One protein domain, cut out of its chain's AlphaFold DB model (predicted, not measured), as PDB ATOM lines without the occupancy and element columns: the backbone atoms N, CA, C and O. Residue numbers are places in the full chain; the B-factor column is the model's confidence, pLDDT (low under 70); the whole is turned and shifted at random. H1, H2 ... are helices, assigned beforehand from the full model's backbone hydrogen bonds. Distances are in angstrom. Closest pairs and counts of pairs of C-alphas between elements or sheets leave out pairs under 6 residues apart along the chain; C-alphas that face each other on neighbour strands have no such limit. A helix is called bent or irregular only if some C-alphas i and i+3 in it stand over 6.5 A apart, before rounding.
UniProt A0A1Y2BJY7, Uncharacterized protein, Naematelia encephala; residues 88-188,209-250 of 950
ATOM      1  N   ASN A  88      57.802 -23.003 -51.773       68.81
ATOM      2  CA  ASN A  88      58.904 -23.371 -50.887       68.81
ATOM      3  C   ASN A  88      58.404 -23.979 -49.566       68.81
ATOM      4  O   ASN A  88      58.906 -25.027 -49.158       68.81
ATOM      5  N   ALA A  89      57.361 -23.416 -48.947       67.69
ATOM      6  CA  ALA A  89      56.747 -23.947 -47.726       67.69
ATOM      7  C   ALA A  89      56.080 -25.323 -47.941       67.69
ATOM      8  O   ALA A  89      56.248 -26.246 -47.137       67.69
ATOM      9  N   ARG A  90      55.372 -25.511 -49.064       71.50
ATOM     10  CA  ARG A  90      54.813 -26.821 -49.460       71.50
ATOM     11  C   ARG A  90      55.933 -27.846 -49.689       71.50
ATOM     12  O   ARG A  90      55.807 -29.000 -49.276       71.50
ATOM     13  N   SER A  91      57.051 -27.421 -50.280       73.94
ATOM     14  CA  SER A  91      58.218 -28.270 -50.549       73.94
ATOM     15  C   SER A  91      58.991 -28.660 -49.286       73.94
ATOM     16  O   SER A  91      59.342 -29.830 -49.132       73.94
ATOM     17  N   SER A  92      59.233 -27.735 -48.353       79.31
ATOM     18  CA  SER A  92      59.917 -28.027 -47.085       79.31
ATOM     19  C   SER A  92      59.081 -28.951 -46.193       79.31
ATOM     20  O   SER A  92      59.600 -29.938 -45.668       79.31
ATOM     21  N   SER A  93      57.765 -28.727 -46.118       81.88
ATOM     22  CA  SER A  93      56.841 -29.609 -45.397       81.88
ATOM     23  C   SER A  93      56.783 -31.021 -46.007       81.88
ATOM     24  O   SER A  93      56.757 -32.017 -45.282       81.88
ATOM     25  N   ALA A  94      56.856 -31.141 -47.338       84.69
ATOM     26  CA  ALA A  94      56.974 -32.431 -48.019       84.69
ATOM     27  C   ALA A  94      58.321 -33.139 -47.749       84.69
ATOM     28  O   ALA A  94      58.339 -34.364 -47.617       84.69
ATOM     29  N   ARG A  95      59.438 -32.401 -47.616       86.38
ATOM     30  CA  ARG A  95      60.741 -32.963 -47.194       86.38
ATOM     31  C   ARG A  95      60.687 -33.481 -45.752       86.38
ATOM     32  O   ARG A  95      61.044 -34.636 -45.535       86.38
ATOM     33  N   ARG A  96      60.170 -32.688 -44.799       88.06
ATOM     34  CA  ARG A  96      59.989 -33.104 -43.389       88.06
ATOM     35  C   ARG A  96      59.101 -34.342 -43.263       88.06
ATOM     36  O   ARG A  96      59.386 -35.220 -42.461       88.06
ATOM     37  N   LEU A  97      58.049 -34.451 -44.075       88.00
ATOM     38  CA  LEU A  97      57.227 -35.660 -44.094       88.00
ATOM     39  C   LEU A  97      58.030 -36.889 -44.565       88.00
ATOM     40  O   LEU A  97      57.929 -37.944 -43.948       88.00
ATOM     41  N   ARG A  98      58.867 -36.766 -45.608       87.94
ATOM     42  CA  ARG A  98      59.700 -37.884 -46.101       87.94
ATOM     43  C   ARG A  98      60.715 -38.389 -45.074       87.94
ATOM     44  O   ARG A  98      60.893 -39.597 -44.997       87.94
ATOM     45  N   SER A  99      61.367 -37.508 -44.312       88.75
ATOM     46  CA  SER A  99      62.367 -37.923 -43.314       88.75
ATOM     47  C   SER A  99      61.751 -38.562 -42.066       88.75
ATOM     48  O   SER A  99      62.383 -39.410 -41.447       88.75
ATOM     49  N   VAL A 100      60.518 -38.192 -41.711       88.25
ATOM     50  CA  VAL A 100      59.841 -38.660 -40.488       88.25
ATOM     51  C   VAL A 100      58.982 -39.916 -40.718       88.25
ATOM     52  O   VAL A 100      58.761 -40.696 -39.795       88.25
ATOM     53  N   LEU A 101      58.501 -40.173 -41.939       87.56
ATOM     54  CA  LEU A 101      57.664 -41.353 -42.214       87.56
ATOM     55  C   LEU A 101      58.304 -42.718 -41.868       87.56
ATOM     56  O   LEU A 101      57.566 -43.554 -41.341       87.56
ATOM     57  N   PRO A 102      59.614 -42.967 -42.091       86.19
ATOM     58  CA  PRO A 102      60.245 -44.245 -41.746       86.19
ATOM     59  C   PRO A 102      60.243 -44.584 -40.249       86.19
ATOM     60  O   PRO A 102      60.184 -45.758 -39.911       86.19
ATOM     61  N   SER A 103      60.267 -43.592 -39.349       83.88
ATOM     62  CA  SER A 103      60.173 -43.829 -37.896       83.88
ATOM     63  C   SER A 103      58.728 -43.870 -37.378       83.88
ATOM     64  O   SER A 103      58.469 -44.365 -36.284       83.88
ATOM     65  N   ILE A 104      57.762 -43.388 -38.167       84.50
ATOM     66  CA  ILE A 104      56.328 -43.467 -37.849       84.50
ATOM     67  C   ILE A 104      55.715 -44.811 -38.275       84.50
ATOM     68  O   ILE A 104      54.874 -45.353 -37.547       84.50
ATOM     69  N   ILE A 105      56.076 -45.317 -39.458       84.75
ATOM     70  CA  ILE A 105      55.487 -46.516 -40.066       84.75
ATOM     71  C   ILE A 105      56.340 -47.742 -39.723       84.75
ATOM     72  O   ILE A 105      57.370 -47.978 -40.344       84.75
ATOM     73  N   ASP A 106      55.869 -48.548 -38.771       79.81
ATOM     74  CA  ASP A 106      56.478 -49.830 -38.404       79.81
ATOM     75  C   ASP A 106      55.624 -51.040 -38.831       79.81
ATOM     76  O   ASP A 106      54.492 -50.915 -39.317       79.81
ATOM     77  N   GLN A 107      56.147 -52.239 -38.561       70.38
ATOM     78  CA  GLN A 107      55.462 -53.513 -38.785       70.38
ATOM     79  C   GLN A 107      54.328 -53.824 -37.780       70.38
ATOM     80  O   GLN A 107      53.823 -54.948 -37.756       70.38
ATOM     81  N   SER A 108      53.830 -52.846 -37.019       76.94
ATOM     82  CA  SER A 108      52.605 -52.934 -36.202       76.94
ATOM     83  C   SER A 108      51.518 -51.929 -36.625       76.94
ATOM     84  O   SER A 108      50.378 -52.006 -36.166       76.94
ATOM     85  N   CYS A 109      51.850 -50.978 -37.508       80.75
ATOM     86  CA  CYS A 109      51.127 -49.716 -37.595       80.75
ATOM     87  C   CYS A 109      49.654 -49.855 -38.032       80.75
ATOM     88  O   CYS A 109      49.323 -50.354 -39.111       80.75
ATOM     89  N   THR A 110      48.762 -49.346 -37.184       85.88
ATOM     90  CA  THR A 110      47.318 -49.215 -37.412       85.88
ATOM     91  C   THR A 110      46.968 -47.783 -37.827       85.88
ATOM     92  O   THR A 110      47.757 -46.857 -37.659       85.88
ATOM     93  N   TYR A 111      45.748 -47.550 -38.321       85.38
ATOM     94  CA  TYR A 111      45.297 -46.189 -38.646       85.38
ATOM     95  C   TYR A 111      45.272 -45.251 -37.418       85.38
ATOM     96  O   TYR A 111      45.583 -44.063 -37.529       85.38
ATOM     97  N   THR A 112      44.945 -45.770 -36.232       85.75
ATOM     98  CA  THR A 112      44.933 -44.993 -34.984       85.75
ATOM     99  C   THR A 112      46.341 -44.713 -34.463       85.75
ATOM    100  O   THR A 112      46.602 -43.578 -34.059       85.75
ATOM    101  N   SER A 113      47.271 -45.677 -34.522       87.75
ATOM    102  CA  SER A 113      48.675 -45.430 -34.154       87.75
ATOM    103  C   SER A 113      49.365 -44.487 -35.142       87.75
ATOM    104  O   SER A 113      50.054 -43.573 -34.699       87.75
ATOM    105  N   LEU A 114      49.107 -44.618 -36.451       88.25
ATOM    106  CA  LEU A 114      49.584 -43.688 -37.480       88.25
ATOM    107  C   LEU A 114      49.147 -42.251 -37.172       88.25
ATOM    108  O   LEU A 114      49.985 -41.354 -37.095       88.25
ATOM    109  N   ARG A 115      47.847 -42.027 -36.924       89.00
ATOM    110  CA  ARG A 115      47.312 -40.694 -36.599       89.00
ATOM    111  C   ARG A 115      47.921 -40.123 -35.312       89.00
ATOM    112  O   ARG A 115      48.258 -38.941 -35.290       89.00
ATOM    113  N   ARG A 116      48.092 -40.941 -34.262       88.75
ATOM    114  CA  ARG A 116      48.746 -40.526 -33.004       88.75
ATOM    115  C   ARG A 116      50.214 -40.140 -33.227       88.75
ATOM    116  O   ARG A 116      50.610 -39.050 -32.832       88.75
ATOM    117  N   ARG A 117      50.998 -40.980 -33.913       89.38
ATOM    118  CA  ARG A 117      52.427 -40.737 -34.190       89.38
ATOM    119  C   ARG A 117      52.664 -39.539 -35.110       89.38
ATOM    120  O   ARG A 117      53.570 -38.757 -34.848       89.38
ATOM    121  N   MET A 118      51.825 -39.334 -36.130       89.50
ATOM    122  CA  MET A 118      51.875 -38.115 -36.951       89.50
ATOM    123  C   MET A 118      51.631 -36.856 -36.109       89.50
ATOM    124  O   MET A 118      52.382 -35.893 -36.236       89.50
ATOM    125  N   SER A 119      50.644 -36.886 -35.206       88.75
ATOM    126  CA  SER A 119      50.382 -35.771 -34.288       88.75
ATOM    127  C   SER A 119      51.560 -35.515 -33.339       88.75
ATOM    128  O   SER A 119      51.942 -34.364 -33.153       88.75
ATOM    129  N   ALA A 120      52.165 -36.570 -32.782       88.88
ATOM    130  CA  ALA A 120      53.326 -36.468 -31.892       88.88
ATOM    131  C   ALA A 120      54.573 -35.898 -32.599       88.88
ATOM    132  O   ALA A 120      55.319 -35.127 -32.009       88.88
ATOM    133  N   ALA A 121      54.767 -36.204 -33.886       87.06
ATOM    134  CA  ALA A 121      55.851 -35.645 -34.696       87.06
ATOM    135  C   ALA A 121      55.586 -34.210 -35.213       87.06
ATOM    136  O   ALA A 121      56.341 -33.693 -36.049       87.06
ATOM    137  N   GLY A 122      54.497 -33.566 -34.773       86.69
ATOM    138  CA  GLY A 122      54.089 -32.233 -35.225       86.69
ATOM    139  C   GLY A 122      53.727 -32.172 -36.713       86.69
ATOM    140  O   GLY A 122      53.931 -31.141 -37.352       86.69
ATOM    141  N   LEU A 123      53.251 -33.280 -37.294       88.19
ATOM    142  CA  LEU A 123      52.770 -33.327 -38.673       88.19
ATOM    143  C   LEU A 123      51.263 -33.014 -38.724       88.19
ATOM    144  O   LEU A 123      50.520 -33.418 -37.825       88.19
ATOM    145  N   PRO A 124      50.773 -32.339 -39.781       84.69
ATOM    146  CA  PRO A 124      49.342 -32.119 -39.965       84.69
ATOM    147  C   PRO A 124      48.561 -33.443 -40.012       84.69
ATOM    148  O   PRO A 124      49.036 -34.447 -40.547       84.69
ATOM    149  N   SER A 125      47.331 -33.422 -39.480       85.69
ATOM    150  CA  SER A 125      46.385 -34.543 -39.590       85.69
ATOM    151  C   SER A 125      46.246 -34.994 -41.046       85.69
ATOM    152  O   SER A 125      46.284 -34.166 -41.955       85.69
ATOM    153  N   ILE A 126      45.992 -36.290 -41.253       83.00
ATOM    154  CA  ILE A 126      45.777 -36.915 -42.574       83.00
ATOM    155  C   ILE A 126      44.746 -36.126 -43.410       83.00
ATOM    156  O   ILE A 126      44.905 -35.971 -44.616       83.00
ATOM    157  N   ASP A 127      43.756 -35.538 -42.735       80.94
ATOM    158  CA  ASP A 127      42.658 -34.741 -43.302       80.94
ATOM    159  C   ASP A 127      43.059 -33.344 -43.809       80.94
ATOM    160  O   ASP A 127      42.249 -32.657 -44.422       80.94
ATOM    161  N   ARG A 128      44.282 -32.898 -43.504       84.12
ATOM    162  CA  ARG A 128      44.849 -31.590 -43.876       84.12
ATOM    163  C   ARG A 128      46.116 -31.730 -44.734       84.12
ATOM    164  O   ARG A 128      46.849 -30.760 -44.906       84.12
ATOM    165  N   LEU A 129      46.405 -32.927 -45.252       84.25
ATOM    166  CA  LEU A 129      47.552 -33.153 -46.134       84.25
ATOM    167  C   LEU A 129      47.286 -32.584 -47.529       84.25
ATOM    168  O   LEU A 129      46.275 -32.887 -48.160       84.25
ATOM    169  N   SER A 130      48.247 -31.830 -48.059       83.06
ATOM    170  CA  SER A 130      48.256 -31.474 -49.479       83.06
ATOM    171  C   SER A 130      48.395 -32.717 -50.367       83.06
ATOM    172  O   SER A 130      48.945 -33.740 -49.954       83.06
ATOM    173  N   ARG A 131      47.984 -32.597 -51.637       80.81
ATOM    174  CA  ARG A 131      48.127 -33.629 -52.686       80.81
ATOM    175  C   ARG A 131      49.502 -34.316 -52.683       80.81
ATOM    176  O   ARG A 131      49.581 -35.539 -52.769       80.81
ATOM    177  N   LEU A 132      50.581 -33.536 -52.559       83.56
ATOM    178  CA  LEU A 132      51.956 -34.043 -52.553       83.56
ATOM    179  C   LEU A 132      52.293 -34.801 -51.259       83.56
ATOM    180  O   LEU A 132      52.900 -35.867 -51.320       83.56
ATOM    181  N   GLN A 133      51.880 -34.285 -50.100       86.25
ATOM    182  CA  GLN A 133      52.091 -34.947 -48.808       86.25
ATOM    183  C   GLN A 133      51.304 -36.259 -48.705       86.25
ATOM    184  O   GLN A 133      51.852 -37.272 -48.280       86.25
ATOM    185  N   LEU A 134      50.046 -36.267 -49.149       85.62
ATOM    186  CA  LEU A 134      49.213 -37.467 -49.213       85.62
ATOM    187  C   LEU A 134      49.815 -38.523 -50.152       85.62
ATOM    188  O   LEU A 134      49.889 -39.694 -49.790       85.62
ATOM    189  N   HIS A 135      50.283 -38.115 -51.335       84.50
ATOM    190  CA  HIS A 135      50.998 -38.990 -52.267       84.50
ATOM    191  C   HIS A 135      52.259 -39.598 -51.625       84.50
ATOM    192  O   HIS A 135      52.467 -40.805 -51.718       84.50
ATOM    193  N   ILE A 136      53.056 -38.795 -50.913       88.06
ATOM    194  CA  ILE A 136      54.243 -39.252 -50.171       88.06
ATOM    195  C   ILE A 136      53.869 -40.251 -49.061       88.06
ATOM    196  O   ILE A 136      54.499 -41.301 -48.964       88.06
ATOM    197  N   LEU A 137      52.832 -39.966 -48.263       88.75
ATOM    198  CA  LEU A 137      52.332 -40.866 -47.217       88.75
ATOM    199  C   LEU A 137      51.860 -42.204 -47.804       88.75
ATOM    200  O   LEU A 137      52.244 -43.257 -47.302       88.75
ATOM    201  N   LEU A 138      51.063 -42.174 -48.877       87.31
ATOM    202  CA  LEU A 138      50.573 -43.385 -49.538       87.31
ATOM    203  C   LEU A 138      51.718 -44.211 -50.138       87.31
ATOM    204  O   LEU A 138      51.734 -45.420 -49.949       87.31
ATOM    205  N   HIS A 139      52.709 -43.591 -50.790       86.06
ATOM    206  CA  HIS A 139      53.873 -44.319 -51.323       86.06
ATOM    207  C   HIS A 139      54.808 -44.862 -50.233       86.06
ATOM    208  O   HIS A 139      55.404 -45.917 -50.428       86.06
ATOM    209  N   ALA A 140      54.919 -44.205 -49.074       86.94
ATOM    210  CA  ALA A 140      55.644 -44.760 -47.929       86.94
ATOM    211  C   ALA A 140      54.906 -45.961 -47.316       86.94
ATOM    212  O   ALA A 140      55.514 -47.006 -47.091       86.94
ATOM    213  N   LEU A 141      53.586 -45.849 -47.122       85.62
ATOM    214  CA  LEU A 141      52.742 -46.956 -46.665       85.62
ATOM    215  C   LEU A 141      52.761 -48.133 -47.652       85.62
ATOM    216  O   LEU A 141      52.846 -49.271 -47.216       85.62
ATOM    217  N   LEU A 142      52.774 -47.888 -48.965       83.94
ATOM    218  CA  LEU A 142      52.886 -48.948 -49.975       83.94
ATOM    219  C   LEU A 142      54.242 -49.666 -49.978       83.94
ATOM    220  O   LEU A 142      54.301 -50.828 -50.353       83.94
ATOM    221  N   ARG A 143      55.327 -49.006 -49.557       84.25
ATOM    222  CA  ARG A 143      56.665 -49.622 -49.481       84.25
ATOM    223  C   ARG A 143      56.912 -50.379 -48.178       84.25
ATOM    224  O   ARG A 143      57.603 -51.387 -48.193       84.25
ATOM    225  N   LEU A 144      56.387 -49.874 -47.062       81.25
ATOM    226  CA  LEU A 144      56.658 -50.395 -45.711       81.25
ATOM    227  C   LEU A 144      55.519 -51.272 -45.160       81.25
ATOM    228  O   LEU A 144      55.707 -52.028 -44.211       81.25
ATOM    229  N   ALA A 145      54.319 -51.137 -45.724       74.56
ATOM    230  CA  ALA A 145      53.076 -51.729 -45.239       74.56
ATOM    231  C   ALA A 145      52.045 -51.978 -46.377       74.56
ATOM    232  O   ALA A 145      50.864 -51.654 -46.181       74.56
ATOM    233  N   PRO A 146      52.441 -52.522 -47.553       69.69
ATOM    234  CA  PRO A 146      51.577 -52.635 -48.739       69.69
ATOM    235  C   PRO A 146      50.208 -53.238 -48.416       69.69
ATOM    236  O   PRO A 146      49.168 -52.610 -48.613       69.69
ATOM    237  N   ASP A 147      50.222 -54.416 -47.804       65.88
ATOM    238  CA  ASP A 147      49.046 -55.254 -47.592       65.88
ATOM    239  C   ASP A 147      48.148 -54.866 -46.415       65.88
ATOM    240  O   ASP A 147      47.166 -55.551 -46.108       65.88
ATOM    241  N   ARG A 148      48.486 -53.784 -45.711       71.31
ATOM    242  CA  ARG A 148      47.905 -53.498 -44.401       71.31
ATOM    243  C   ARG A 148      46.617 -52.678 -44.493       71.31
ATOM    244  O   ARG A 148      46.540 -51.715 -45.259       71.31
ATOM    245  N   PRO A 149      45.630 -52.936 -43.609       73.44
ATOM    246  CA  PRO A 149      44.379 -52.183 -43.593       73.44
ATOM    247  C   PRO A 149      44.578 -50.686 -43.314       73.44
ATOM    248  O   PRO A 149      43.710 -49.896 -43.675       73.44
ATOM    249  N   VAL A 150      45.703 -50.264 -42.714       81.69
ATOM    250  CA  VAL A 150      46.045 -48.836 -42.572       81.69
ATOM    251  C   VAL A 150      46.167 -48.147 -43.934       81.69
ATOM    252  O   VAL A 150      45.565 -47.092 -44.125       81.69
ATOM    253  N   THR A 151      46.843 -48.768 -44.901       81.94
ATOM    254  CA  THR A 151      47.069 -48.235 -46.252       81.94
ATOM    255  C   THR A 151      45.737 -48.049 -46.979       81.94
ATOM    256  O   THR A 151      45.439 -46.963 -47.483       81.94
ATOM    257  N   THR A 152      44.858 -49.055 -46.917       76.38
ATOM    258  CA  THR A 152      43.495 -48.975 -47.467       76.38
ATOM    259  C   THR A 152      42.616 -47.949 -46.737       76.38
ATOM    260  O   THR A 152      41.823 -47.260 -47.376       76.38
ATOM    261  N   HIS A 153      42.744 -47.802 -45.412       80.81
ATOM    262  CA  HIS A 153      41.985 -46.806 -44.643       80.81
ATOM    263  C   HIS A 153      42.408 -45.365 -44.964       80.81
ATOM    264  O   HIS A 153      41.532 -44.508 -45.104       80.81
ATOM    265  N   VAL A 154      43.710 -45.095 -45.122       83.88
ATOM    266  CA  VAL A 154      44.221 -43.780 -45.553       83.88
ATOM    267  C   VAL A 154      43.733 -43.464 -46.967       83.88
ATOM    268  O   VAL A 154      43.166 -42.392 -47.182       83.88
ATOM    269  N   LEU A 155      43.849 -44.412 -47.907       82.25
ATOM    270  CA  LEU A 155      43.360 -44.237 -49.277       82.25
ATOM    271  C   LEU A 155      41.848 -43.960 -49.315       82.25
ATOM    272  O   LEU A 155      41.414 -42.977 -49.913       82.25
ATOM    273  N   ARG A 156      41.037 -44.772 -48.619       79.38
ATOM    274  CA  ARG A 156      39.577 -44.592 -48.530       79.38
ATOM    275  C   ARG A 156      39.211 -43.210 -47.987       79.38
ATOM    276  O   ARG A 156      38.285 -42.587 -48.500       79.38
ATOM    277  N   ARG A 157      39.917 -42.722 -46.961       79.44
ATOM    278  CA  ARG A 157      39.645 -41.414 -46.341       79.44
ATOM    279  C   ARG A 157      40.013 -40.250 -47.266       79.44
ATOM    280  O   ARG A 157      39.222 -39.321 -47.391       79.44
ATOM    281  N   ALA A 158      41.117 -40.369 -48.001       79.19
ATOM    282  CA  ALA A 158      41.488 -39.418 -49.044       79.19
ATOM    283  C   ALA A 158      40.481 -39.367 -50.209       79.19
ATOM    284  O   ALA A 158      40.130 -38.278 -50.656       79.19
ATOM    285  N   VAL A 159      39.957 -40.511 -50.671       75.94
ATOM    286  CA  VAL A 159      38.889 -40.542 -51.697       75.94
ATOM    287  C   VAL A 159      37.610 -39.867 -51.182       75.94
ATOM    288  O   VAL A 159      36.978 -39.109 -51.913       75.94
ATOM    289  N   MET A 160      37.243 -40.080 -49.911       75.19
ATOM    290  CA  MET A 160      36.094 -39.398 -49.294       75.19
ATOM    291  C   MET A 160      36.277 -37.872 -49.222       75.19
ATOM    292  O   MET A 160      35.304 -37.142 -49.382       75.19
ATOM    293  N   GLN A 161      37.503 -37.379 -49.026       72.06
ATOM    294  CA  GLN A 161      37.829 -35.945 -49.043       72.06
ATOM    295  C   GLN A 161      37.876 -35.374 -50.472       72.06
ATOM    296  O   GLN A 161      37.399 -34.266 -50.716       72.06
ATOM    297  N   GLY A 162      38.358 -36.163 -51.439       61.88
ATOM    298  CA  GLY A 162      38.361 -35.842 -52.872       61.88
ATOM    299  C   GLY A 162      36.974 -35.740 -53.521       61.88
ATOM    300  O   GLY A 162      36.862 -35.220 -54.632       61.88
ATOM    301  N   ALA A 163      35.917 -36.190 -52.837       56.44
ATOM    302  CA  ALA A 163      34.536 -36.102 -53.313       56.44
ATOM    303  C   ALA A 163      33.966 -34.667 -53.316       56.44
ATOM    304  O   ALA A 163      33.017 -34.393 -54.054       56.44
ATOM    305  N   SER A 164      34.545 -33.737 -52.543       59.47
ATOM    306  CA  SER A 164      34.193 -32.312 -52.635       59.47
ATOM    307  C   SER A 164      34.618 -31.730 -53.989       59.47
ATOM    308  O   SER A 164      35.694 -32.048 -54.504       59.47
ATOM    309  N   ARG A 165      33.801 -30.834 -54.571       51.69
ATOM    310  CA  ARG A 165      34.042 -30.262 -55.914       51.69
ATOM    311  C   ARG A 165      35.427 -29.609 -56.049       51.69
ATOM    312  O   ARG A 165      36.009 -29.681 -57.126       51.69
ATOM    313  N   HIS A 166      35.977 -29.048 -54.967       51.41
ATOM    314  CA  HIS A 166      37.288 -28.383 -54.940       51.41
ATOM    315  C   HIS A 166      38.494 -29.332 -54.760       51.41
ATOM    316  O   HIS A 166      39.633 -28.871 -54.715       51.41
ATOM    317  N   HIS A 167      38.282 -30.646 -54.620       52.22
ATOM    318  CA  HIS A 167      39.338 -31.623 -54.291       52.22
ATOM    319  C   HIS A 167      39.447 -32.794 -55.286       52.22
ATOM    320  O   HIS A 167      40.211 -33.748 -55.081       52.22
ATOM    321  N   ARG A 168      38.748 -32.694 -56.423       57.69
ATOM    322  CA  ARG A 168      38.900 -33.617 -57.553       57.69
ATOM    323  C   ARG A 168      40.362 -33.648 -58.010       57.69
ATOM    324  O   ARG A 168      40.935 -32.634 -58.386       57.69
ATOM    325  N   GLY A 169      40.963 -34.836 -57.971       63.62
ATOM    326  CA  GLY A 169      42.374 -35.057 -58.315       63.62
ATOM    327  C   GLY A 169      43.365 -35.147 -57.142       63.62
ATOM    328  O   GLY A 169      44.552 -35.326 -57.415       63.62
ATOM    329  N   LEU A 170      42.926 -35.099 -55.871       69.06
ATOM    330  CA  LEU A 170      43.796 -35.274 -54.682       69.06
ATOM    331  C   LEU A 170      44.712 -36.515 -54.713       69.06
ATOM    332  O   LEU A 170      45.770 -36.502 -54.089       69.06
ATOM    333  N   ILE A 171      44.342 -37.567 -55.445       77.75
ATOM    334  CA  ILE A 171      45.155 -38.773 -55.637       77.75
ATOM    335  C   ILE A 171      45.607 -38.827 -57.102       77.75
ATOM    336  O   ILE A 171      44.820 -38.570 -58.015       77.75
ATOM    337  N   HIS A 172      46.885 -39.132 -57.335       83.44
ATOM    338  CA  HIS A 172      47.444 -39.274 -58.681       83.44
ATOM    339  C   HIS A 172      47.184 -40.681 -59.245       83.44
ATOM    340  O   HIS A 172      47.256 -41.652 -58.492       83.44
ATOM    341  N   GLN A 173      46.951 -40.815 -60.558       83.44
ATOM    342  CA  GLN A 173      46.676 -42.117 -61.198       83.44
ATOM    343  C   GLN A 173      47.759 -43.155 -60.888       83.44
ATOM    344  O   GLN A 173      47.430 -44.261 -60.481       83.44
ATOM    345  N   THR A 174      49.042 -42.782 -60.949       83.88
ATOM    346  CA  THR A 174      50.157 -43.685 -60.593       83.88
ATOM    347  C   THR A 174      50.115 -44.178 -59.143       83.88
ATOM    348  O   THR A 174      50.667 -45.222 -58.845       83.88
ATOM    349  N   THR A 175      49.455 -43.460 -58.228       83.56
ATOM    350  CA  THR A 175      49.301 -43.881 -56.820       83.56
ATOM    351  C   THR A 175      48.150 -44.864 -56.649       83.56
ATOM    352  O   THR A 175      48.249 -45.767 -55.828       83.56
ATOM    353  N   LEU A 176      47.085 -44.721 -57.448       84.50
ATOM    354  CA  LEU A 176      46.053 -45.752 -57.558       84.50
ATOM    355  C   LEU A 176      46.640 -47.005 -58.211       84.50
ATOM    356  O   LEU A 176      46.519 -48.076 -57.632       84.50
ATOM    357  N   ALA A 177      47.350 -46.865 -59.336       85.50
ATOM    358  CA  ALA A 177      48.044 -47.974 -59.985       85.50
ATOM    359  C   ALA A 177      48.960 -48.706 -58.991       85.50
ATOM    360  O   ALA A 177      48.688 -49.857 -58.690       85.50
ATOM    361  N   SER A 178      49.927 -48.036 -58.349       83.31
ATOM    362  CA  SER A 178      50.804 -48.678 -57.350       83.31
ATOM    363  C   SER A 178      50.079 -49.305 -56.150       83.31
ATOM    364  O   SER A 178      50.623 -50.228 -55.557       83.31
ATOM    365  N   PHE A 179      48.888 -48.826 -55.769       83.06
ATOM    366  CA  PHE A 179      48.095 -49.446 -54.699       83.06
ATOM    367  C   PHE A 179      47.388 -50.724 -55.161       83.06
ATOM    368  O   PHE A 179      47.314 -51.691 -54.409       83.06
ATOM    369  N   PHE A 180      46.861 -50.736 -56.385       81.94
ATOM    370  CA  PHE A 180      46.148 -51.884 -56.938       81.94
ATOM    371  C   PHE A 180      47.084 -52.892 -57.643       81.94
ATOM    372  O   PHE A 180      46.734 -54.060 -57.745       81.94
ATOM    373  N   SER A 181      48.300 -52.504 -58.038       80.44
ATOM    374  CA  SER A 181      49.360 -53.399 -58.541       80.44
ATOM    375  C   SER A 181      50.004 -54.287 -57.466       80.44
ATOM    376  O   SER A 181      50.974 -54.975 -57.772       80.44
ATOM    377  N   LEU A 182      49.520 -54.256 -56.222       70.88
ATOM    378  CA  LEU A 182      49.896 -55.238 -55.208       70.88
ATOM    379  C   LEU A 182      49.224 -56.575 -55.524       70.88
ATOM    380  O   LEU A 182      48.020 -56.610 -55.797       70.88
ATOM    381  N   ASP A 183      49.996 -57.658 -55.453       66.38
ATOM    382  CA  ASP A 183      49.508 -58.999 -55.759       66.38
ATOM    383  C   ASP A 183      48.308 -59.396 -54.870       66.38
ATOM    384  O   ASP A 183      48.188 -58.961 -53.712       66.38
ATOM    385  N   PRO A 184      47.376 -60.213 -55.391       63.28
ATOM    386  CA  PRO A 184      46.310 -60.774 -54.579       63.28
ATOM    387  C   PRO A 184      46.916 -61.752 -53.568       63.28
ATOM    388  O   PRO A 184      47.411 -62.814 -53.942       63.28
ATOM    389  N   ILE A 185      46.856 -61.418 -52.273       63.69
ATOM    390  CA  ILE A 185      47.171 -62.399 -51.227       63.69
ATOM    391  C   ILE A 185      46.191 -63.568 -51.399       63.69
ATOM    392  O   ILE A 185      44.980 -63.312 -51.431       63.69
ATOM    393  N   PRO A 186      46.663 -64.826 -51.489       59.75
ATOM    394  CA  PRO A 186      45.768 -65.974 -51.506       59.75
ATOM    395  C   PRO A 186      44.888 -65.969 -50.244       59.75
ATOM    396  O   PRO A 186      45.374 -65.620 -49.164       59.75
ATOM    397  N   PRO A 187      43.596 -66.329 -50.341       59.66
ATOM    398  CA  PRO A 187      42.736 -66.400 -49.168       59.66
ATOM    399  C   PRO A 187      43.297 -67.402 -48.157       59.66
ATOM    400  O   PRO A 187      43.885 -68.418 -48.529       59.66
ATOM    401  N   ASP A 188      43.087 -67.118 -46.872       59.25
ATOM    402  CA  ASP A 188      43.558 -67.962 -45.777       59.25
ATOM    403  C   ASP A 188      42.933 -69.365 -45.881       59.25
ATOM    404  O   ASP A 188      41.731 -69.560 -45.646       59.25
ATOM    405  N   ALA A 209      24.786 -71.079 -50.465       66.75
ATOM    406  CA  ALA A 209      24.834 -69.677 -50.066       66.75
ATOM    407  C   ALA A 209      26.216 -69.043 -50.321       66.75
ATOM    408  O   ALA A 209      27.265 -69.542 -49.900       66.75
ATOM    409  N   SER A 210      26.242 -67.887 -50.993       67.38
ATOM    410  CA  SER A 210      27.512 -67.258 -51.369       67.38
ATOM    411  C   SER A 210      28.291 -66.774 -50.130       67.38
ATOM    412  O   SER A 210      27.853 -65.872 -49.412       67.38
ATOM    413  N   ARG A 211      29.480 -67.352 -49.880       74.88
ATOM    414  CA  ARG A 211      30.362 -66.932 -48.767       74.88
ATOM    415  C   ARG A 211      30.599 -65.414 -48.805       74.88
ATOM    416  O   ARG A 211      30.939 -64.881 -49.867       74.88
ATOM    417  N   ARG A 212      30.459 -64.731 -47.660       80.94
ATOM    418  CA  ARG A 212      30.654 -63.271 -47.544       80.94
ATOM    419  C   ARG A 212      32.096 -62.884 -47.935       80.94
ATOM    420  O   ARG A 212      33.019 -63.496 -47.403       80.94
ATOM    421  N   PRO A 213      32.308 -61.862 -48.789       84.69
ATOM    422  CA  PRO A 213      33.648 -61.456 -49.220       84.69
ATOM    423  C   PRO A 213      34.524 -60.972 -48.055       84.69
ATOM    424  O   PRO A 213      34.028 -60.434 -47.051       84.69
ATOM    425  N   SER A 214      35.840 -61.131 -48.191       84.94
ATOM    426  CA  SER A 214      36.816 -60.828 -47.146       84.94
ATOM    427  C   SER A 214      36.803 -59.355 -46.730       84.94
ATOM    428  O   SER A 214      36.213 -58.477 -47.370       84.94
ATOM    429  N   ARG A 215      37.483 -59.047 -45.619       80.44
ATOM    430  CA  ARG A 215      37.667 -57.654 -45.187       80.44
ATOM    431  C   ARG A 215      38.496 -56.848 -46.200       80.44
ATOM    432  O   ARG A 215      38.221 -55.659 -46.350       80.44
ATOM    433  N   ARG A 216      39.454 -57.473 -46.902       78.62
ATOM    434  CA  ARG A 216      40.267 -56.833 -47.954       78.62
ATOM    435  C   ARG A 216      39.391 -56.529 -49.166       78.62
ATOM    436  O   ARG A 216      39.223 -55.357 -49.493       78.62
ATOM    437  N   LEU A 217      38.722 -57.533 -49.737       84.62
ATOM    438  CA  LEU A 217      37.869 -57.351 -50.913       84.62
ATOM    439  C   LEU A 217      36.712 -56.368 -50.663       84.62
ATOM    440  O   LEU A 217      36.489 -55.475 -51.476       84.62
ATOM    441  N   ARG A 218      36.040 -56.409 -49.500       86.12
ATOM    442  CA  ARG A 218      35.017 -55.397 -49.146       86.12
ATOM    443  C   ARG A 218      35.563 -53.967 -49.091       86.12
ATOM    444  O   ARG A 218      34.857 -53.032 -49.474       86.12
ATOM    445  N   LEU A 219      36.799 -53.772 -48.625       80.62
ATOM    446  CA  LEU A 219      37.442 -52.455 -48.628       80.62
ATOM    447  C   LEU A 219      37.840 -52.014 -50.044       80.62
ATOM    448  O   LEU A 219      37.667 -50.837 -50.363       80.62
ATOM    449  N   LEU A 220      38.310 -52.930 -50.898       85.00
ATOM    450  CA  LEU A 220      38.613 -52.645 -52.306       85.00
ATOM    451  C   LEU A 220      37.340 -52.261 -53.081       85.00
ATOM    452  O   LEU A 220      37.307 -51.195 -53.691       85.00
ATOM    453  N   LEU A 221      36.261 -53.045 -52.961       87.75
ATOM    454  CA  LEU A 221      34.963 -52.783 -53.599       87.75
ATOM    455  C   LEU A 221      34.350 -51.444 -53.156       87.75
ATOM    456  O   LEU A 221      33.940 -50.653 -54.000       87.75
ATOM    457  N   HIS A 222      34.350 -51.127 -51.854       84.69
ATOM    458  CA  HIS A 222      33.907 -49.802 -51.388       84.69
ATOM    459  C   HIS A 222      34.833 -48.682 -51.901       84.69
ATOM    460  O   HIS A 222      34.380 -47.561 -52.134       84.69
ATOM    461  N   THR A 223      36.138 -48.926 -52.051       83.25
ATOM    462  CA  THR A 223      37.069 -47.909 -52.570       83.25
ATOM    463  C   THR A 223      36.812 -47.640 -54.052       83.25
ATOM    464  O   THR A 223      36.700 -46.474 -54.428       83.25
ATOM    465  N   LEU A 224      36.598 -48.689 -54.856       86.62
ATOM    466  CA  LEU A 224      36.115 -48.584 -56.232       86.62
ATOM    467  C   LEU A 224      34.800 -47.788 -56.275       86.62
ATOM    468  O   LEU A 224      34.779 -46.719 -56.879       86.62
ATOM    469  N   GLN A 225      33.769 -48.191 -55.523       84.44
ATOM    470  CA  GLN A 225      32.468 -47.504 -55.472       84.44
ATOM    471  C   GLN A 225      32.576 -45.998 -55.173       84.44
ATOM    472  O   GLN A 225      31.834 -45.190 -55.736       84.44
ATOM    473  N   ARG A 226      33.515 -45.583 -54.312       81.94
ATOM    474  CA  ARG A 226      33.742 -44.157 -54.031       81.94
ATOM    475  C   ARG A 226      34.505 -43.439 -55.144       81.94
ATOM    476  O   ARG A 226      34.129 -42.314 -55.449       81.94
ATOM    477  N   LEU A 227      35.498 -44.072 -55.776       82.69
ATOM    478  CA  LEU A 227      36.187 -43.529 -56.959       82.69
ATOM    479  C   LEU A 227      35.226 -43.348 -58.149       82.69
ATOM    480  O   LEU A 227      35.332 -42.359 -58.876       82.69
ATOM    481  N   GLN A 228      34.286 -44.284 -58.317       81.00
ATOM    482  CA  GLN A 228      33.201 -44.234 -59.299       81.00
ATOM    483  C   GLN A 228      32.268 -43.049 -59.009       81.00
ATOM    484  O   GLN A 228      32.145 -42.145 -59.834       81.00
ATOM    485  N   HIS A 229      31.701 -42.985 -57.798       77.38
ATOM    486  CA  HIS A 229      30.778 -41.923 -57.378       77.38
ATOM    487  C   HIS A 229      31.399 -40.512 -57.414       77.38
ATOM    488  O   HIS A 229      30.743 -39.558 -57.825       77.38
ATOM    489  N   SER A 230      32.674 -40.360 -57.043       75.31
ATOM    490  CA  SER A 230      33.385 -39.075 -57.131       75.31
ATOM    491  C   SER A 230      33.863 -38.729 -58.552       75.31
ATOM    492  O   SER A 230      34.421 -37.649 -58.756       75.31
ATOM    493  N   ARG A 231      33.718 -39.662 -59.508       76.50
ATOM    494  CA  ARG A 231      34.302 -39.640 -60.862       76.50
ATOM    495  C   ARG A 231      35.797 -39.283 -60.869       76.50
ATOM    496  O   ARG A 231      36.272 -38.512 -61.699       76.50
ATOM    497  N   HIS A 232      36.558 -39.861 -59.935       81.88
ATOM    498  CA  HIS A 232      38.025 -39.798 -59.975       81.88
ATOM    499  C   HIS A 232      38.549 -40.594 -61.189       81.88
ATOM    500  O   HIS A 232      37.992 -41.654 -61.470       81.88
ATOM    501  N   PRO A 233      39.626 -40.160 -61.879       84.56
ATOM    502  CA  PRO A 233      40.224 -40.940 -62.963       84.56
ATOM    503  C   PRO A 233      40.746 -42.292 -62.454       84.56
ATOM    504  O   PRO A 233      41.578 -42.327 -61.545       84.56
ATOM    505  N   ARG A 234      40.282 -43.397 -63.044       88.00
ATOM    506  CA  ARG A 234      40.630 -44.772 -62.649       88.00
ATOM    507  C   ARG A 234      41.544 -45.396 -63.713       88.00
ATOM    508  O   ARG A 234      41.126 -45.466 -64.865       88.00
ATOM    509  N   PRO A 235      42.782 -45.808 -63.389       89.31
ATOM    510  CA  PRO A 235      43.615 -46.569 -64.319       89.31
ATOM    511  C   PRO A 235      43.226 -48.068 -64.307       89.31
ATOM    512  O   PRO A 235      42.438 -48.502 -63.464       89.31
ATOM    513  N   LEU A 236      43.721 -48.853 -65.272       86.50
ATOM    514  CA  LEU A 236      43.252 -50.227 -65.536       86.50
ATOM    515  C   LEU A 236      43.516 -51.196 -64.374       86.50
ATOM    516  O   LEU A 236      42.705 -52.085 -64.108       86.50
ATOM    517  N   GLU A 237      44.605 -50.976 -63.641       88.69
ATOM    518  CA  GLU A 237      45.045 -51.778 -62.501       88.69
ATOM    519  C   GLU A 237      43.982 -51.825 -61.397       88.69
ATOM    520  O   GLU A 237      43.849 -52.847 -60.732       88.69
ATOM    521  N   VAL A 238      43.171 -50.766 -61.242       89.25
ATOM    522  CA  VAL A 238      42.052 -50.726 -60.281       89.25
ATOM    523  C   VAL A 238      41.061 -51.855 -60.554       89.25
ATOM    524  O   VAL A 238      40.673 -52.576 -59.639       89.25
ATOM    525  N   TYR A 239      40.654 -52.013 -61.814       90.62
ATOM    526  CA  TYR A 239      39.676 -53.024 -62.206       90.62
ATOM    527  C   TYR A 239      40.314 -54.413 -62.249       90.62
ATOM    528  O   TYR A 239      39.707 -55.356 -61.755       90.62
ATOM    529  N   TYR A 240      41.549 -54.534 -62.754       90.00
ATOM    530  CA  TYR A 240      42.287 -55.803 -62.764       90.00
ATOM    531  C   TYR A 240      42.480 -56.373 -61.355       90.00
ATOM    532  O   TYR A 240      42.108 -57.509 -61.096       90.00
ATOM    533  N   SER A 241      42.963 -55.561 -60.416       87.88
ATOM    534  CA  SER A 241      43.202 -55.979 -59.033       87.88
ATOM    535  C   SER A 241      41.921 -56.365 -58.298       87.88
ATOM    536  O   SER A 241      41.893 -57.377 -57.601       87.88
ATOM    537  N   VAL A 242      40.835 -55.599 -58.472       90.25
ATOM    538  CA  VAL A 242      39.528 -55.951 -57.894       90.25
ATOM    539  C   VAL A 242      38.988 -57.245 -58.509       90.25
ATOM    540  O   VAL A 242      38.437 -58.063 -57.777       90.25
ATOM    541  N   VAL A 243      39.171 -57.461 -59.817       91.44
ATOM    542  CA  VAL A 243      38.804 -58.716 -60.486       91.44
ATOM    543  C   VAL A 243      39.633 -59.882 -59.947       91.44
ATOM    544  O   VAL A 243      39.029 -60.806 -59.421       91.44
ATOM    545  N   GLU A 244      40.969 -59.841 -59.960       90.12
ATOM    546  CA  GLU A 244      41.801 -60.946 -59.442       90.12
ATOM    547  C   GLU A 244      41.514 -61.255 -57.960       90.12
ATOM    548  O   GLU A 244      41.429 -62.424 -57.597       90.12
ATOM    549  N   HIS A 245      41.260 -60.253 -57.103       88.19
ATOM    550  CA  HIS A 245      40.829 -60.502 -55.716       88.19
ATOM    551  C   HIS A 245      39.435 -61.156 -55.632       88.19
ATOM    552  O   HIS A 245      39.213 -62.009 -54.775       88.19
ATOM    553  N   CYS A 246      38.489 -60.798 -56.510       90.50
ATOM    554  CA  CYS A 246      37.215 -61.515 -56.616       90.50
ATOM    555  C   CYS A 246      37.420 -62.962 -57.088       90.50
ATOM    556  O   CYS A 246      36.800 -63.867 -56.537       90.50
ATOM    557  N   LEU A 247      38.279 -63.192 -58.085       90.69
ATOM    558  CA  LEU A 247      38.550 -64.525 -58.628       90.69
ATOM    559  C   LEU A 247      39.255 -65.419 -57.595       90.69
ATOM    560  O   LEU A 247      38.840 -66.558 -57.412       90.69
ATOM    561  N   ALA A 248      40.226 -64.887 -56.847       87.69
ATOM    562  CA  ALA A 248      40.909 -65.591 -55.761       87.69
ATOM    563  C   ALA A 248      39.983 -65.960 -54.583       87.69
ATOM    564  O   ALA A 248      40.230 -66.948 -53.900       87.69
ATOM    565  N   GLU A 249      38.907 -65.202 -54.341       86.88
ATOM    566  CA  GLU A 249      37.879 -65.515 -53.333       86.88
ATOM    567  C   GLU A 249      36.692 -66.338 -53.895       86.88
ATOM    568  O   GLU A 249      35.658 -66.464 -53.230       86.88
ATOM    569  N   ASN A 250      36.793 -66.869 -55.123       87.06
ATOM    570  CA  ASN A 250      35.716 -67.548 -55.863       87.06
ATOM    571  C   ASN A 250      34.403 -66.724 -55.911       87.06
ATOM    572  O   ASN A 250      33.288 -67.241 -55.809       87.06
TER     573      ASN A 250
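What this domain is: This is residues 88 to 188 and 209 to 250 of the 950 residues of an uncharacterized protein of Naematelia encephala (UniProt A0A1Y2BJY7). The helices form a slab of two layers: H1, H3, H5 and H7 stand side by side in one row, running the same way from neighbour to neighbour, and H4 and H6 stand side by side over them, running the other way. H2 lies on the same side of the row as H4 and H6, but its first residues meet the first turns of H4 to make a corner, about perpendicular at 76 degrees, and from there it runs away from H4 toward the H1 end. The printed part has 143 residues with seven named helices, H1 to H7 in order along the chain, and no named strand; the class is all helix. The whole is compact, with a radius of gyration of the C-alphas of 15.5 A, yet elongated in outline, spanning 53 by 35 by 21 A, with H1 at one end and the loose stretch before H6 reaching out at the other.

Where its parts are: H1, residues 88 to 104, begins at C-alpha 88 (58.904, -23.371, -50.887) and is 24.1 A long. It has a kink of 27 degrees near residue 98 and is only just irregular: C-alphas 99 and 102 are 6.9 A apart. H2 is residues 111 to 120. H3, residues 131 to 144, is 20.1 A long, and H4, residues 149 to 162, is 19.7 A long from C-alpha 149 (44.379, -52.183, -43.593). H5 is residues 173 to 180. H6, residues 215 to 229, measures 21.1 A, and H7, residues 236 to 248, measures 18.4 A and ends at C-alpha 248 (40.909, -65.591, -55.761).

How they stand to each other: H3 and H4 are the hubs, touching three helices each. They form a helical hairpin at a shallow tilt of 15 degrees, opposite ways, with the C-alphas of Leu 141 and Thr 151 closest at 5.8 A. H3 touches H1 at Gln 133 and Ala 94, closest C-alphas 5.5 A, the same way at a shallow tilt of 20 degrees. H3 also touches H5, closest C-alphas Leu 142 and Phe 179 at 6.7 A. H5 touches H7 at a shallow tilt of 10 degrees, the same way, closest C-alphas Phe 180 and Val 238 at 5.4 A. H4 touches H6 at a shallow tilt of 13 degrees, the same way, closest C-alphas Arg 156 and Thr 223 at 5.8 A. H6 and H7 form a second helical hairpin, opposite ways at a shallow tilt of 32 degrees, only just short of steep, closest C-alphas Leu 217 and His 245 at 6.5 A. H2 touches residues 149 to 154 of H4 alone, about perpendicular at 76 degrees, closest C-alphas Tyr 111 and Val 150 at 4.8 A. Every O i to N i+4 pair is within hydrogen-bond range in H2 to H7, and 11 of 13 are in H1.

The domain as a whole: The C-alphas farthest apart, those of Asn 88 and Ala 209, are 57.5 A apart. Residues 189 to 208 are not printed, and C-alphas 188 and 209 are 19.3 A apart across this cut, in the link from H5 to H6. Of the links printed whole, H3 to H4 is tight and the others are short. The mean pLDDT of the printed part is 80.5, and it is under 70 at residues 88 to 89, 146 to 147, 162 to 170, 183 to 188 and 209 to 210.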